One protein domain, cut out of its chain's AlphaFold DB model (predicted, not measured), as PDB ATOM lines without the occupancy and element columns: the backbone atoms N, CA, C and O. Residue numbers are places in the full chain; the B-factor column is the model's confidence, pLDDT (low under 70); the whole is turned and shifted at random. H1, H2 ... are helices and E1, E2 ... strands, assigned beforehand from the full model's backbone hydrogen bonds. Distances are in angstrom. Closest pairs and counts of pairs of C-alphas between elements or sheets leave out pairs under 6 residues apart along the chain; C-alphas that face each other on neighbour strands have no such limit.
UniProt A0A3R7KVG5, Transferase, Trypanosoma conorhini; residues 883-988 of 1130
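What this domain is: This is residues 883 to 988 of the 1130 residues of the protein "Transferase" of Trypanosoma conorhini (UniProt A0A3R7KVG5). One strongly twisted sheet of six strands curls into an open trough, and residues 889 to 900 cross the open side from edge strand E1 to edge strand E2. Two short helices lie toward opposite ends of the longest axis, both off the sheet: H1 toward one end, and H2 with the loop that follows it toward the other. The printed part has 106 residues, with the elements E1, E2, E3, H1, E4, H2, E5 and E6 along the chain; the sheet order is E1, E6, E5, E4, E3, E2, all antiparallel. The class is mixed, helices and strands, with 44 residues, under half, in named elements. The whole is compact, with a radius of gyration of the C-alphas of 13.9 A, yet elongated, spanning 41 by 25 by 23 A.

Where its parts are: E1, residues 883 to 888, begins with C-alpha 883 at (26.737, -41.947, 45.646) and measures 16.6 A from first to last C-alpha. After residues 889 to 900 come E2, residues 901 to 903, and E3, residues 910 to 913, which are 7.0 A and 9.8 A long. H1, residues 921 to 926, is 8.7 A long. E4, residues 935 to 940, runs 16.9 A from C-alpha 935 at (32.233, -28.593, 30.378). H2 is residues 946 to 949. E5, residues 969 to 974, is 16.7 A long, and E6, residues 980 to 988, is the longest strand at 24.1 A, ending with C-alpha 988 at (26.218, -39.744, 49.751).

How they stand to each other: From edge to edge of the sheet the strands' lines turn by 115 degrees and the way across it turns by 87 degrees. At one edge, E1 is antiparallel to E6, their directions at 150 degrees; the C-alphas of Val 883 and Phe 988 face each other at 4.7 A, and N 886 and O 985 are 2.9 A apart, within hydrogen-bond range. E6 and E5 form a hairpin at 160 degrees, with N 971 and O 984 at 2.8 A. E5 is antiparallel to E4 at 154 degrees, with N 937 and O 972 at 2.8 A. E4 is antiparallel to E3 at 133 degrees, with N 912 and O 940 at 2.8 A. E3 and E2 form a hairpin at 145 degrees, with N 902 and O 911 at 3.0 A. The pairing of E3 is staggered: residues 910 to 912 pair with E2 and residues 912 to 913 with E4. Residues 917 to 918 make a short antiparallel pairing with residues 935 to 936 of E4. The edge strands E1 and E2 are apart. H1 is not on the sheet, but only just, with 4 pairs of C-alphas within 10 A; H2 is not on it, with 2 such pairs. H1 and H2 are apart. In H1 every O i to N i+4 pair is within hydrogen-bond range, while H2 is too short for such a pair and has 0 of 1 O i to N i+3 pairs within range.

The domain as a whole: The two C-alphas farthest apart are those of Arg 952 and His 977, at 43.1 A. The printed part has no cut. The links from E1 to E2, with 12 residues, and from H2 to E5, with 19 residues, are long; those from E4 to H2 and from E5 to E6 are tight. The mean pLDDT of the printed part is 73.5, and 35 residues are under 70: residue 899, residues 905 to 910 and residues 941 to 968. H2 lies within the last of these stretches and has a mean pLDDT of 44.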
ATOM      1  N   VAL A 883      27.010 -43.309  46.106       82.19
ATOM      2  CA  VAL A 883      26.737 -41.947  45.646       82.19
ATOM      3  C   VAL A 883      25.550 -41.980  44.698       82.19
ATOM      4  O   VAL A 883      25.508 -42.762  43.749       82.19
ATOM      5  N   PHE A 884      24.590 -41.099  44.944       83.56
ATOM      6  CA  PHE A 884      23.412 -40.899  44.116       83.56
ATOM      7  C   PHE A 884      23.394 -39.470  43.585       83.56
ATOM      8  O   PHE A 884      23.823 -38.532  44.253       83.56
ATOM      9  N   GLY A 885      22.906 -39.298  42.365       85.94
ATOM     10  CA  GLY A 885      22.839 -38.023  41.673       85.94
ATOM     11  C   GLY A 885      21.440 -37.780  41.128       85.94
ATOM     12  O   GLY A 885      20.811 -38.680  40.565       85.94
ATOM     13  N   ARG A 886      20.951 -36.551  41.282       86.50
ATOM     14  CA  ARG A 886      19.675 -36.097  40.727       86.50
ATOM     15  C   ARG A 886      19.881 -34.906  39.807       86.50
ATOM     16  O   ARG A 886      20.507 -33.921  40.191       86.50
ATOM     17  N   TRP A 887      19.309 -34.992  38.612       88.62
ATOM     18  CA  TRP A 887      19.345 -33.920  37.624       88.62
ATOM     19  C   TRP A 887      18.254 -32.872  37.861       88.62
ATOM     20  O   TRP A 887      17.091 -33.199  38.107       88.62
ATOM     21  N   PHE A 888      18.646 -31.609  37.726       84.88
ATOM     22  CA  PHE A 888      17.797 -30.424  37.785       84.88
ATOM     23  C   PHE A 888      18.014 -29.567  36.524       84.88
ATOM     24  O   PHE A 888      19.141 -29.492  36.022       84.88
ATOM     25  N   PRO A 889      16.957 -28.936  35.978       86.62
ATOM     26  CA  PRO A 889      17.045 -28.191  34.725       86.62
ATOM     27  C   PRO A 889      17.765 -26.840  34.911       86.62
ATOM     28  O   PRO A 889      17.805 -26.325  36.031       86.62
ATOM     29  N   PRO A 890      18.261 -26.210  33.825       85.50
ATOM     30  CA  PRO A 890      19.010 -24.948  33.883       85.50
ATOM     31  C   PRO A 890      18.338 -23.840  34.697       85.50
ATOM     32  O   PRO A 890      18.987 -23.150  35.469       85.50
ATOM     33  N   SER A 891      17.012 -23.712  34.603       81.12
ATOM     34  CA  SER A 891      16.234 -22.678  35.300       81.12
ATOM     35  C   SER A 891      16.238 -22.774  36.834       81.12
ATOM     36  O   SER A 891      15.694 -21.887  37.493       81.12
ATOM     37  N   TRP A 892      16.822 -23.827  37.414       77.00
ATOM     38  CA  TRP A 892      16.972 -23.994  38.864       77.00
ATOM     39  C   TRP A 892      18.328 -23.507  39.396       77.00
ATOM     40  O   TRP A 892      18.462 -23.375  40.613       77.00
ATOM     41  N   VAL A 893      19.305 -23.207  38.530       79.06
ATOM     42  CA  VAL A 893      20.623 -22.702  38.937       79.06
ATOM     43  C   VAL A 893      21.055 -21.502  38.087       79.06
ATOM     44  O   VAL A 893      21.161 -21.565  36.868       79.06
ATOM     45  N   ASP A 894      21.314 -20.385  38.756       80.12
ATOM     46  CA  ASP A 894      21.973 -19.208  38.196       80.12
ATOM     47  C   ASP A 894      23.482 -19.383  38.415       80.12
ATOM     48  O   ASP A 894      24.007 -19.142  39.505       80.12
ATOM     49  N   ALA A 895      24.146 -19.932  37.399       79.81
ATOM     50  CA  ALA A 895      25.566 -20.265  37.385       79.81
ATOM     51  C   ALA A 895      26.161 -19.838  36.038       79.81
ATOM     52  O   ALA A 895      26.013 -20.522  35.031       79.81
ATOM     53  N   VAL A 896      26.819 -18.681  36.001       84.12
ATOM     54  CA  VAL A 896      27.520 -18.214  34.797       84.12
ATOM     55  C   VAL A 896      28.860 -18.942  34.691       84.12
ATOM     56  O   VAL A 896      29.587 -19.004  35.674       84.12
ATOM     57  N   PHE A 897      29.235 -19.422  33.501       73.50
ATOM     58  CA  PHE A 897      30.442 -20.236  33.254       73.50
ATOM     59  C   PHE A 897      31.744 -19.708  33.885       73.50
ATOM     60  O   PHE A 897      32.587 -20.489  34.301       73.50
ATOM     61  N   GLN A 898      31.946 -18.387  33.936       74.19
ATOM     62  CA  GLN A 898      33.150 -17.766  34.523       74.19
ATOM     63  C   GLN A 898      32.914 -17.183  35.929       74.19
ATOM     64  O   GLN A 898      33.736 -16.419  36.433       74.19
ATOM     65  N   SER A 899      31.788 -17.512  36.559       65.81
ATOM     66  CA  SER A 899      31.520 -17.204  37.959       65.81
ATOM     67  C   SER A 899      32.099 -18.300  38.845       65.81
ATOM     68  O   SER A 899      31.796 -19.472  38.653       65.81
ATOM     69  N   LEU A 900      32.851 -17.916  39.877       70.38
ATOM     70  CA  LEU A 900      33.242 -18.820  40.966       70.38
ATOM     71  C   LEU A 900      32.118 -18.993  42.007       70.38
ATOM     72  O   LEU A 900      32.352 -19.488  43.108       70.38
ATOM     73  N   THR A 901      30.890 -18.565  41.693       72.94
ATOM     74  CA  THR A 901      29.704 -18.735  42.540       72.94
ATOM     75  C   THR A 901      28.451 -19.076  41.736       72.94
ATOM     76  O   THR A 901      28.283 -18.633  40.597       72.94
ATOM     77  N   PHE A 902      27.544 -19.820  42.369       74.81
ATOM     78  CA  PHE A 902      26.197 -20.095  41.869       74.81
ATOM     79  C   PHE A 902      25.131 -19.609  42.856       74.81
ATOM     80  O   PHE A 902      25.392 -19.450  44.052       74.81
ATOM     81  N   CYS A 903      23.909 -19.423  42.361       76.69
ATOM     82  CA  CYS A 903      22.708 -19.175  43.151       76.69
ATOM     83  C   CYS A 903      21.589 -20.135  42.715       76.69
ATOM     84  O   CYS A 903      21.470 -20.467  41.542       76.69
ATOM     85  N   ILE A 904      20.732 -20.555  43.642       71.44
ATOM     86  CA  ILE A 904      19.506 -21.319  43.372       71.44
ATOM     87  C   ILE A 904      18.331 -20.335  43.493       71.44
ATOM     88  O   ILE A 904      17.945 -19.990  44.614       71.44
ATOM     89  N   PRO A 905      17.736 -19.838  42.388       64.19
ATOM     90  CA  PRO A 905      16.769 -18.735  42.451       64.19
ATOM     91  C   PRO A 905      15.500 -19.040  43.260       64.19
ATOM     92  O   PRO A 905      14.861 -18.119  43.765       64.19
ATOM     93  N   ALA A 906      15.146 -20.323  43.394       57.78
ATOM     94  CA  ALA A 906      13.968 -20.782  44.128       57.78
ATOM     95  C   ALA A 906      14.154 -20.838  45.658       57.78
ATOM     96  O   ALA A 906      13.174 -20.680  46.384       57.78
ATOM     97  N   THR A 907      15.379 -21.055  46.156       58.38
ATOM     98  CA  THR A 907      15.672 -21.145  47.602       58.38
ATOM     99  C   THR A 907      16.469 -19.950  48.132       58.38
ATOM    100  O   THR A 907      16.474 -19.706  49.336       58.38
ATOM    101  N   GLY A 908      17.127 -19.183  47.253       58.53
ATOM    102  CA  GLY A 908      18.057 -18.111  47.631       58.53
ATOM    103  C   GLY A 908      19.402 -18.618  48.167       58.53
ATOM    104  O   GLY A 908      20.220 -17.829  48.647       58.53
ATOM    105  N   GLU A 909      19.632 -19.929  48.102       62.31
ATOM    106  CA  GLU A 909      20.904 -20.545  48.460       62.31
ATOM    107  C   GLU A 909      21.966 -20.218  47.416       62.31
ATOM    108  O   GLU A 909      21.675 -20.049  46.233       62.31
ATOM    109  N   HIS A 910      23.205 -20.119  47.872       66.50
ATOM    110  CA  HIS A 910      24.362 -19.796  47.056       66.50
ATOM    111  C   HIS A 910      25.557 -20.607  47.542       66.50
ATOM    112  O   HIS A 910      25.559 -21.129  48.660       66.50
ATOM    113  N   GLY A 911      26.566 -20.712  46.693       72.00
ATOM    114  CA  GLY A 911      27.777 -21.458  46.987       72.00
ATOM    115  C   GLY A 911      28.869 -21.173  45.967       72.00
ATOM    116  O   GLY A 911      28.688 -20.335  45.078       72.00
ATOM    117  N   ARG A 912      30.002 -21.860  46.104       74.12
ATOM    118  CA  ARG A 912      31.166 -21.710  45.222       74.12
ATOM    119  C   ARG A 912      31.064 -22.661  44.031       74.12
ATOM    120  O   ARG A 912      30.416 -23.704  44.116       74.12
ATOM    121  N   LEU A 913      31.695 -22.281  42.928       78.25
ATOM    122  CA  LEU A 913      31.937 -23.119  41.757       78.25
ATOM    123  C   LEU A 913      33.447 -23.293  41.588       78.25
ATOM    124  O   LEU A 913      34.188 -22.322  41.739       78.25
ATOM    125  N   SER A 914      33.888 -24.499  41.232       81.19
ATOM    126  CA  SER A 914      35.228 -24.691  40.674       81.19
ATOM    127  C   SER A 914      35.367 -23.958  39.339       81.19
ATOM    128  O   SER A 914      34.376 -23.664  38.665       81.19
ATOM    129  N   VAL A 915      36.605 -23.764  38.883       81.69
ATOM    130  CA  VAL A 915      36.856 -23.501  37.457       81.69
ATOM    131  C   VAL A 915      36.213 -24.625  36.620       81.69
ATOM    132  O   VAL A 915      36.327 -25.795  37.009       81.69
ATOM    133  N   PRO A 916      35.521 -24.319  35.502       88.56
ATOM    134  CA  PRO A 916      34.949 -25.353  34.650       88.56
ATOM    135  C   PRO A 916      36.023 -26.180  33.939       88.56
ATOM    136  O   PRO A 916      36.923 -25.633  33.302       88.56
ATOM    137  N   VAL A 917      35.871 -27.501  33.983       90.31
ATOM    138  CA  VAL A 917      36.730 -28.479  33.301       90.31
ATOM    139  C   VAL A 917      36.004 -29.113  32.119       90.31
ATOM    140  O   VAL A 917      34.776 -29.189  32.105       90.31
ATOM    141  N   THR A 918      36.748 -29.577  31.115       92.88
ATOM    142  CA  THR A 918      36.196 -30.263  29.938       92.88
ATOM    143  C   THR A 918      35.638 -31.640  30.300       92.88
ATOM    144  O   THR A 918      36.298 -32.443  30.951       92.88
ATOM    145  N   VAL A 919      34.418 -31.944  29.858       91.44
ATOM    146  CA  VAL A 919      33.725 -33.203  30.172       91.44
ATOM    147  C   VAL A 919      34.121 -34.282  29.166       91.44
ATOM    148  O   VAL A 919      33.763 -34.203  27.988       91.44
ATOM    149  N   SER A 920      34.831 -35.311  29.634       89.56
ATOM    150  CA  SER A 920      35.159 -36.493  28.825       89.56
ATOM    151  C   SER A 920      33.917 -37.341  28.508       89.56
ATOM    152  O   SER A 920      32.885 -37.249  29.178       89.56
ATOM    153  N   ALA A 921      33.999 -38.208  27.494       85.31
ATOM    154  CA  ALA A 921      32.887 -39.094  27.136       85.31
ATOM    155  C   ALA A 921      32.512 -40.057  28.283       85.31
ATOM    156  O   ALA A 921      31.329 -40.222  28.579       85.31
ATOM    157  N   ALA A 922      33.508 -40.619  28.978       83.38
ATOM    158  CA  ALA A 922      33.298 -41.471  30.150       83.38
ATOM    159  C   ALA A 922      32.650 -40.696  31.313       83.38
ATOM    160  O   ALA A 922      31.656 -41.154  31.871       83.38
ATOM    161  N   MET A 923      33.134 -39.480  31.604       87.56
ATOM    162  CA  MET A 923      32.534 -38.579  32.599       87.56
ATOM    163  C   MET A 923      31.059 -38.296  32.285       87.56
ATOM    164  O   MET A 923      30.201 -38.379  33.165       87.56
ATOM    165  N   ARG A 924      30.743 -38.000  31.016       89.94
ATOM    166  CA  ARG A 924      29.376 -37.726  30.547       89.94
ATOM    167  C   ARG A 924      28.446 -38.927  30.745       89.94
ATOM    168  O   ARG A 924      27.316 -38.744  31.191       89.94
ATOM    169  N   LEU A 925      28.921 -40.140  30.454       87.19
ATOM    170  CA  LEU A 925      28.167 -41.384  30.655       87.19
ATOM    171  C   LEU A 925      27.925 -41.666  32.147       87.19
ATOM    172  O   LEU A 925      26.771 -41.839  32.547       87.19
ATOM    173  N   ALA A 926      28.985 -41.618  32.961       87.44
ATOM    174  CA  ALA A 926      28.972 -41.865  34.407       87.44
ATOM    175  C   ALA A 926      28.065 -40.896  35.190       87.44
ATOM    176  O   ALA A 926      27.429 -41.269  36.173       87.44
ATOM    177  N   THR A 927      27.987 -39.640  34.743       90.31
ATOM    178  CA  THR A 927      27.120 -38.597  35.325       90.31
ATOM    179  C   THR A 927      25.730 -38.532  34.681       90.31
ATOM    180  O   THR A 927      24.854 -37.801  35.147       90.31
ATOM    181  N   HIS A 928      25.502 -39.296  33.607       89.62
ATOM    182  CA  HIS A 928      24.326 -39.218  32.737       89.62
ATOM    183  C   HIS A 928      24.048 -37.809  32.169       89.62
ATOM    184  O   HIS A 928      22.891 -37.440  31.949       89.62
ATOM    185  N   ALA A 929      25.096 -37.014  31.945       89.56
ATOM    186  CA  ALA A 929      24.987 -35.692  31.339       89.56
ATOM    187  C   ALA A 929      24.592 -35.772  29.855       89.56
ATOM    188  O   ALA A 929      24.877 -36.747  29.156       89.56
ATOM    189  N   THR A 930      23.916 -34.738  29.351       89.12
ATOM    190  CA  THR A 930      23.438 -34.728  27.959       89.12
ATOM    191  C   THR A 930      24.600 -34.605  26.968       89.12
ATOM    192  O   THR A 930      25.672 -34.098  27.301       89.12
ATOM    193  N   ALA A 931      24.387 -35.021  25.715       85.69
ATOM    194  CA  ALA A 931      25.404 -34.952  24.659       85.69
ATOM    195  C   ALA A 931      25.978 -33.537  24.428       85.69
ATOM    196  O   ALA A 931      27.126 -33.412  24.007       85.69
ATOM    197  N   GLY A 932      25.204 -32.487  24.732       88.12
ATOM    198  CA  GLY A 932      25.633 -31.090  24.620       88.12
ATOM    199  C   GLY A 932      26.539 -30.599  25.754       88.12
ATOM    200  O   GLY A 932      27.136 -29.540  25.612       88.12
ATOM    201  N   ALA A 933      26.667 -31.338  26.862       93.62
ATOM    202  CA  ALA A 933      27.486 -30.937  28.002       93.62
ATOM    203  C   ALA A 933      28.987 -31.127  27.708       93.62
ATOM    204  O   ALA A 933      29.507 -32.246  27.787       93.62
ATOM    205  N   VAL A 934      29.687 -30.045  27.352       95.31
ATOM    206  CA  VAL A 934      31.124 -30.049  27.000       95.31
ATOM    207  C   VAL A 934      32.034 -29.660  28.164       95.31
ATOM    208  O   VAL A 934      33.218 -29.988  28.138       95.31
ATOM    209  N   ALA A 935      31.498 -28.982  29.180       94.62
ATOM    210  CA  ALA A 935      32.233 -28.593  30.378       94.62
ATOM    211  C   ALA A 935      31.373 -28.742  31.641       94.62
ATOM    212  O   ALA A 935      30.143 -28.777  31.560       94.62
ATOM    213  N   MET A 936      32.015 -28.821  32.805       93.56
ATOM    214  CA  MET A 936      31.351 -28.890  34.109       93.56
ATOM    215  C   MET A 936      32.145 -28.157  35.191       93.56
ATOM    216  O   MET A 936      33.371 -28.144  35.148       93.56
ATOM    217  N   ALA A 937      31.455 -27.594  36.180       90.62
ATOM    218  CA  ALA A 937      32.047 -27.040  37.395       90.62
ATOM    219  C   ALA A 937      31.438 -27.711  38.633       90.62
ATOM    220  O   ALA A 937      30.219 -27.889  38.711       90.62
ATOM    221  N   PHE A 938      32.273 -28.061  39.609       89.25
ATOM    222  CA  PHE A 938      31.819 -28.601  40.887       89.25
ATOM    223  C   PHE A 938      31.255 -27.481  41.758       89.25
ATOM    224  O   PHE A 938      31.922 -26.474  41.985       89.25
ATOM    225  N   CYS A 939      30.023 -27.647  42.234       83.50
ATOM    226  CA  CYS A 939      29.331 -26.668  43.060       83.50
ATOM    227  C   CYS A 939      29.313 -27.105  44.532       83.50
ATOM    228  O   CYS A 939      28.943 -28.242  44.834       83.50
ATOM    229  N   THR A 940      29.673 -26.204  45.451       77.69
ATOM    230  CA  THR A 940      29.682 -26.463  46.903       77.69
ATOM    231  C   THR A 940      28.927 -25.388  47.680       77.69
ATOM    232  O   THR A 940      29.130 -24.192  47.487       77.69
ATOM    233  N   ASN A 941      28.050 -25.808  48.591       64.31
ATOM    234  CA  ASN A 941      27.370 -24.934  49.549       64.31
ATOM    235  C   ASN A 941      28.077 -25.029  50.916       64.31
ATOM    236  O   ASN A 941      28.346 -26.130  51.393       64.31
ATOM    237  N   GLU A 942      28.372 -23.894  51.557       53.59
ATOM    238  CA  GLU A 942      29.310 -23.771  52.696       53.59
ATOM    239  C   GLU A 942      28.817 -24.379  54.031       53.59
ATOM    240  O   GLU A 942      29.446 -24.223  55.078       53.59
ATOM    241  N   VAL A 943      27.686 -25.087  54.029       46.16
ATOM    242  CA  VAL A 943      27.104 -25.725  55.218       46.16
ATOM    243  C   VAL A 943      27.605 -27.177  55.347       46.16
ATOM    244  O   VAL A 943      27.498 -27.926  54.380       46.16
ATOM    245  N   PRO A 944      28.070 -27.646  56.524       43.62
ATOM    246  CA  PRO A 944      28.502 -29.037  56.701       43.62
ATOM    247  C   PRO A 944      27.382 -30.075  56.495       43.62
ATOM    248  O   PRO A 944      26.306 -29.967  57.091       43.62
ATOM    249  N   ILE A 945      27.687 -31.122  55.719       42.69
ATOM    250  CA  ILE A 945      26.780 -32.184  55.222       42.69
ATOM    251  C   ILE A 945      25.837 -32.748  56.302       42.69
ATOM    252  O   ILE A 945      24.628 -32.895  56.101       42.69
ATOM    253  N   ILE A 946      26.373 -33.037  57.489       43.53
ATOM    254  CA  ILE A 946      25.638 -33.724  58.564       43.53
ATOM    255  C   ILE A 946      24.533 -32.872  59.205       43.53
ATOM    256  O   ILE A 946      23.613 -33.422  59.812       43.53
ATOM    257  N   ARG A 947      24.520 -31.547  58.994       43.12
ATOM    258  CA  ARG A 947      23.391 -30.702  59.424       43.12
ATOM    259  C   ARG A 947      22.143 -30.821  58.544       43.12
ATOM    260  O   ARG A 947      21.103 -30.323  58.971       43.12
ATOM    261  N   ARG A 948      22.200 -31.477  57.376       47.47
ATOM    262  CA  ARG A 948      21.006 -31.767  56.554       47.47
ATOM    263  C   ARG A 948      20.794 -33.241  56.219       47.47
ATOM    264  O   ARG A 948      19.646 -33.640  56.097       47.47
ATOM    265  N   ASN A 949      21.835 -34.071  56.141       42.50
ATOM    266  CA  ASN A 949      21.631 -35.497  55.839       42.50
ATOM    267  C   ASN A 949      21.117 -36.319  57.042       42.50
ATOM    268  O   ASN A 949      20.694 -37.457  56.870       42.50
ATOM    269  N   HIS A 950      21.117 -35.771  58.265       42.69
ATOM    270  CA  HIS A 950      20.589 -36.474  59.435       42.69
ATOM    271  C   HIS A 950      19.060 -36.340  59.546       42.69
ATOM    272  O   HIS A 950      18.546 -35.253  59.814       42.69
ATOM    273  N   GLN A 951      18.350 -37.475  59.456       41.47
ATOM    274  CA  GLN A 951      16.881 -37.596  59.539       41.47
ATOM    275  C   GLN A 951      16.211 -36.884  60.744       41.47
ATOM    276  O   GLN A 951      15.019 -36.592  60.693       41.47
ATOM    277  N   ARG A 952      16.947 -36.593  61.831       39.34
ATOM    278  CA  ARG A 952      16.429 -35.905  63.035       39.34
ATOM    279  C   ARG A 952      16.584 -34.377  63.019       39.34
ATOM    280  O   ARG A 952      16.110 -33.712  63.938       39.34
ATOM    281  N   CYS A 953      17.246 -33.790  62.020       42.22
ATOM    282  CA  CYS A 953      17.412 -32.340  61.960       42.22
ATOM    283  C   CYS A 953      16.139 -31.664  61.426       42.22
ATOM    284  O   CYS A 953      15.817 -31.776  60.245       42.22
ATOM    285  N   ALA A 954      15.444 -30.889  62.263       38.53
ATOM    286  CA  ALA A 954      14.221 -30.178  61.869       38.53
ATOM    287  C   ALA A 954      14.414 -29.170  60.709       38.53
ATOM    288  O   ALA A 954      13.440 -28.795  60.068       38.53
ATOM    289  N   ASN A 955      15.660 -28.773  60.416       39.59
ATOM    290  CA  ASN A 955      16.026 -27.893  59.297       39.59
ATOM    291  C   ASN A 955      16.441 -28.657  58.016       39.59
ATOM    292  O   ASN A 955      16.790 -28.024  57.019       39.59
ATOM    293  N   ALA A 956      16.464 -29.995  58.048       40.28
ATOM    294  CA  ALA A 956      16.660 -30.847  56.871       40.28
ATOM    295  C   ALA A 956      15.353 -31.063  56.100       40.28
ATOM    296  O   ALA A 956      15.353 -31.148  54.873       40.28
ATOM    297  N   LEU A 957      14.233 -31.129  56.824       39.88
ATOM    298  CA  LEU A 957      12.907 -31.160  56.228       39.88
ATOM    299  C   LEU A 957      12.514 -29.737  55.797       39.88
ATOM    300  O   LEU A 957      12.609 -28.807  56.602       39.88
ATOM    301  N   PRO A 958      12.070 -29.534  54.546       39.75
ATOM    302  CA  PRO A 958      11.607 -28.228  54.099       39.75
ATOM    303  C   PRO A 958      10.315 -27.810  54.823       39.75
ATOM    304  O   PRO A 958       9.566 -28.662  55.315       39.75
ATOM    305  N   PRO A 959       9.965 -26.507  54.813       42.12
ATOM    306  CA  PRO A 959       8.594 -26.079  55.075       42.12
ATOM    307  C   PRO A 959       7.630 -26.894  54.204       42.12
ATOM    308  O   PRO A 959       7.923 -27.108  53.027       42.12
ATOM    309  N   LYS A 960       6.474 -27.312  54.749       45.47
ATOM    310  CA  LYS A 960       5.531 -28.314  54.179       45.47
ATOM    311  C   LYS A 960       5.026 -28.070  52.733       45.47
ATOM    312  O   LYS A 960       4.242 -28.860  52.219       45.47
ATOM    313  N   GLN A 961       5.434 -26.977  52.097       40.47
ATOM    314  CA  GLN A 961       5.065 -26.528  50.755       40.47
ATOM    315  C   GLN A 961       6.191 -26.724  49.713       40.47
ATOM    316  O   GLN A 961       5.903 -26.811  48.521       40.47
ATOM    317  N   LEU A 962       7.461 -26.822  50.129       43.25
ATOM    318  CA  LEU A 962       8.619 -26.981  49.237       43.25
ATOM    319  C   LEU A 962       8.974 -28.468  49.082       43.25
ATOM    320  O   LEU A 962       9.409 -29.111  50.028       43.25
ATOM    321  N   LYS A 963       8.791 -29.032  47.881       44.09
ATOM    322  CA  LYS A 963       8.923 -30.486  47.639       44.09
ATOM    323  C   LYS A 963      10.346 -30.999  47.367       44.09
ATOM    324  O   LYS A 963      10.513 -32.203  47.195       44.09
ATOM    325  N   CYS A 964      11.360 -30.137  47.293       47.62
ATOM    326  CA  CYS A 964      12.758 -30.525  47.074       47.62
ATOM    327  C   CYS A 964      13.706 -29.581  47.828       47.62
ATOM    328  O   CYS A 964      13.585 -28.366  47.678       47.62
ATOM    329  N   LEU A 965      14.676 -30.138  48.558       49.88
ATOM    330  CA  LEU A 965      15.968 -29.477  48.773       49.88
ATOM    331  C   LEU A 965      16.913 -29.862  47.629       49.88
ATOM    332  O   LEU A 965      16.812 -30.960  47.078       49.88
ATOM    333  N   LEU A 966      17.856 -28.976  47.326       53.50
ATOM    334  CA  LEU A 966      19.067 -29.310  46.582       53.50
ATOM    335  C   LEU A 966      20.167 -29.696  47.593       53.50
ATOM    336  O   LEU A 966      20.358 -28.969  48.572       53.50
ATOM    337  N   PRO A 967      20.858 -30.841  47.426       55.16
ATOM    338  CA  PRO A 967      21.946 -31.233  48.318       55.16
ATOM    339  C   PRO A 967      23.202 -30.361  48.132       55.16
ATOM    340  O   PRO A 967      23.319 -29.576  47.195       55.16
ATOM    341  N   HIS A 968      24.139 -30.488  49.075       64.62
ATOM    342  CA  HIS A 968      25.253 -29.553  49.293       64.62
ATOM    343  C   HIS A 968      26.314 -29.503  48.187       64.62
ATOM    344  O   HIS A 968      27.022 -28.502  48.073       64.62
ATOM    345  N   HIS A 969      26.445 -30.588  47.427       76.31
ATOM    346  CA  HIS A 969      27.490 -30.789  46.430       76.31
ATOM    347  C   HIS A 969      26.856 -31.202  45.102       76.31
ATOM    348  O   HIS A 969      25.803 -31.843  45.085       76.31
ATOM    349  N   GLY A 970      27.491 -30.861  43.987       87.12
ATOM    350  CA  GLY A 970      26.970 -31.181  42.664       87.12
ATOM    351  C   GLY A 970      27.899 -30.766  41.533       87.12
ATOM    352  O   GLY A 970      28.985 -30.245  41.766       87.12
ATOM    353  N   LEU A 971      27.452 -30.990  40.304       91.25
ATOM    354  CA  LEU A 971      28.126 -30.594  39.075       91.25
ATOM    355  C   LEU A 971      27.157 -29.752  38.237       91.25
ATOM    356  O   LEU A 971      26.109 -30.247  37.812       91.25
ATOM    357  N   VAL A 972      27.497 -28.486  37.998       92.12
ATOM    358  CA  VAL A 972      26.833 -27.656  36.982       92.12
ATOM    359  C   VAL A 972      27.483 -27.966  35.642       92.12
ATOM    360  O   VAL A 972      28.699 -27.854  35.516       92.12
ATOM    361  N   PHE A 973      26.685 -28.338  34.646       94.62
ATOM    362  CA  PHE A 973      27.154 -28.648  33.297       94.62
ATOM    363  C   PHE A 973      26.836 -27.519  32.318       94.62
ATOM    364  O   PHE A 973      25.785 -26.884  32.418       94.62
ATOM    365  N   TYR A 974      27.721 -27.323  31.340       95.88
ATOM    366  CA  TYR A 974      27.668 -26.241  30.358       95.88
ATOM    367  C   TYR A 974      27.813 -26.746  28.920       95.88
ATOM    368  O   TYR A 974      28.489 -27.752  28.669       95.88
ATOM    369  N   ASP A 975      27.214 -26.022  27.976       95.56
ATOM    370  CA  ASP A 975      27.297 -26.316  26.544       95.56
ATOM    371  C   ASP A 975      28.467 -25.608  25.835       95.56
ATOM    372  O   ASP A 975      29.276 -24.897  26.437       95.56
ATOM    373  N   VAL A 976      28.562 -25.815  24.518       94.00
ATOM    374  CA  VAL A 976      29.560 -25.175  23.642       94.00
ATOM    375  C   VAL A 976      29.421 -23.644  23.574       94.00
ATOM    376  O   VAL A 976      30.390 -22.951  23.259       94.00
ATOM    377  N   HIS A 977      28.251 -23.101  23.915       94.44
ATOM    378  CA  HIS A 977      27.986 -21.666  24.021       94.44
ATOM    379  C   HIS A 977      28.250 -21.109  25.429       94.44
ATOM    380  O   HIS A 977      28.198 -19.892  25.609       94.44
ATOM    381  N   ARG A 978      28.631 -21.973  26.385       91.81
ATOM    382  CA  ARG A 978      28.858 -21.691  27.814       91.81
ATOM    383  C   ARG A 978      27.581 -21.408  28.617       91.81
ATOM    384  O   ARG A 978      27.667 -20.896  29.732       91.81
ATOM    385  N   GLU A 979      26.422 -21.775  28.082       93.00
ATOM    386  CA  GLU A 979      25.137 -21.711  28.780       93.00
ATOM    387  C   GLU A 979      24.928 -22.963  29.650       93.00
ATOM    388  O   GLU A 979      25.499 -24.027  29.388       93.00
ATOM    389  N   VAL A 980      24.120 -22.852  30.709       92.62
ATOM    390  CA  VAL A 980      23.854 -23.971  31.630       92.62
ATOM    391  C   VAL A 980      22.984 -25.036  30.956       92.62
ATOM    392  O   VAL A 980      21.885 -24.757  30.483       92.62
ATOM    393  N   VAL A 981      23.446 -26.288  30.997       92.56
ATOM    394  CA  VAL A 981      22.742 -27.491  30.511       92.56
ATOM    395  C   VAL A 981      21.951 -28.174  31.630       92.56
ATOM    396  O   VAL A 981      20.902 -28.770  31.382       92.56
ATOM    397  N   GLY A 982      22.411 -28.052  32.875       89.81
ATOM    398  CA  GLY A 982      21.704 -28.517  34.066       89.81
ATOM    399  C   GLY A 982      22.625 -28.656  35.277       89.81
ATOM    400  O   GLY A 982      23.833 -28.442  35.184       89.81
ATOM    401  N   LEU A 983      22.037 -29.038  36.408       89.44
ATOM    402  CA  LEU A 983      22.734 -29.314  37.664       89.44
ATOM    403  C   LEU A 983      22.497 -30.770  38.074       89.44
ATOM    404  O   LEU A 983      21.359 -31.167  38.322       89.44
ATOM    405  N   LEU A 984      23.572 -31.546  38.187       90.50
ATOM    406  CA  LEU A 984      23.573 -32.852  38.840       90.50
ATOM    407  C   LEU A 984      23.919 -32.666  40.318       90.50
ATOM    408  O   LEU A 984      25.080 -32.456  40.658       90.50
ATOM    409  N   ALA A 985      22.929 -32.733  41.200       85.94
ATOM    410  CA  ALA A 985      23.143 -32.584  42.636       85.94
ATOM    411  C   ALA A 985      23.329 -33.961  43.305       85.94
ATOM    412  O   ALA A 985      22.620 -34.911  42.967       85.94
ATOM    413  N   LEU A 986      24.291 -34.071  44.225       83.81
ATOM    414  CA  LEU A 986      24.857 -35.332  44.718       83.81
ATOM    415  C   LEU A 986      24.479 -35.627  46.180       83.81
ATOM    416  O   LEU A 986      24.535 -34.748  47.042       83.81
ATOM    417  N   ARG A 987      24.158 -36.890  46.471       79.56
ATOM    418  CA  ARG A 987      23.838 -37.439  47.795       79.56
ATOM    419  C   ARG A 987      24.748 -38.635  48.088       79.56
ATOM    420  O   ARG A 987      24.908 -39.504  47.242       79.56
ATOM    421  N   PHE A 988      25.308 -38.687  49.294       76.88
ATOM    422  CA  PHE A 988      26.218 -39.744  49.751       76.88
ATOM    423  C   PHE A 988      25.527 -40.581  50.834       76.88
ATOM    424  O   PHE A 988      24.895 -40.007  51.727       76.88
TER     425      PHE A 988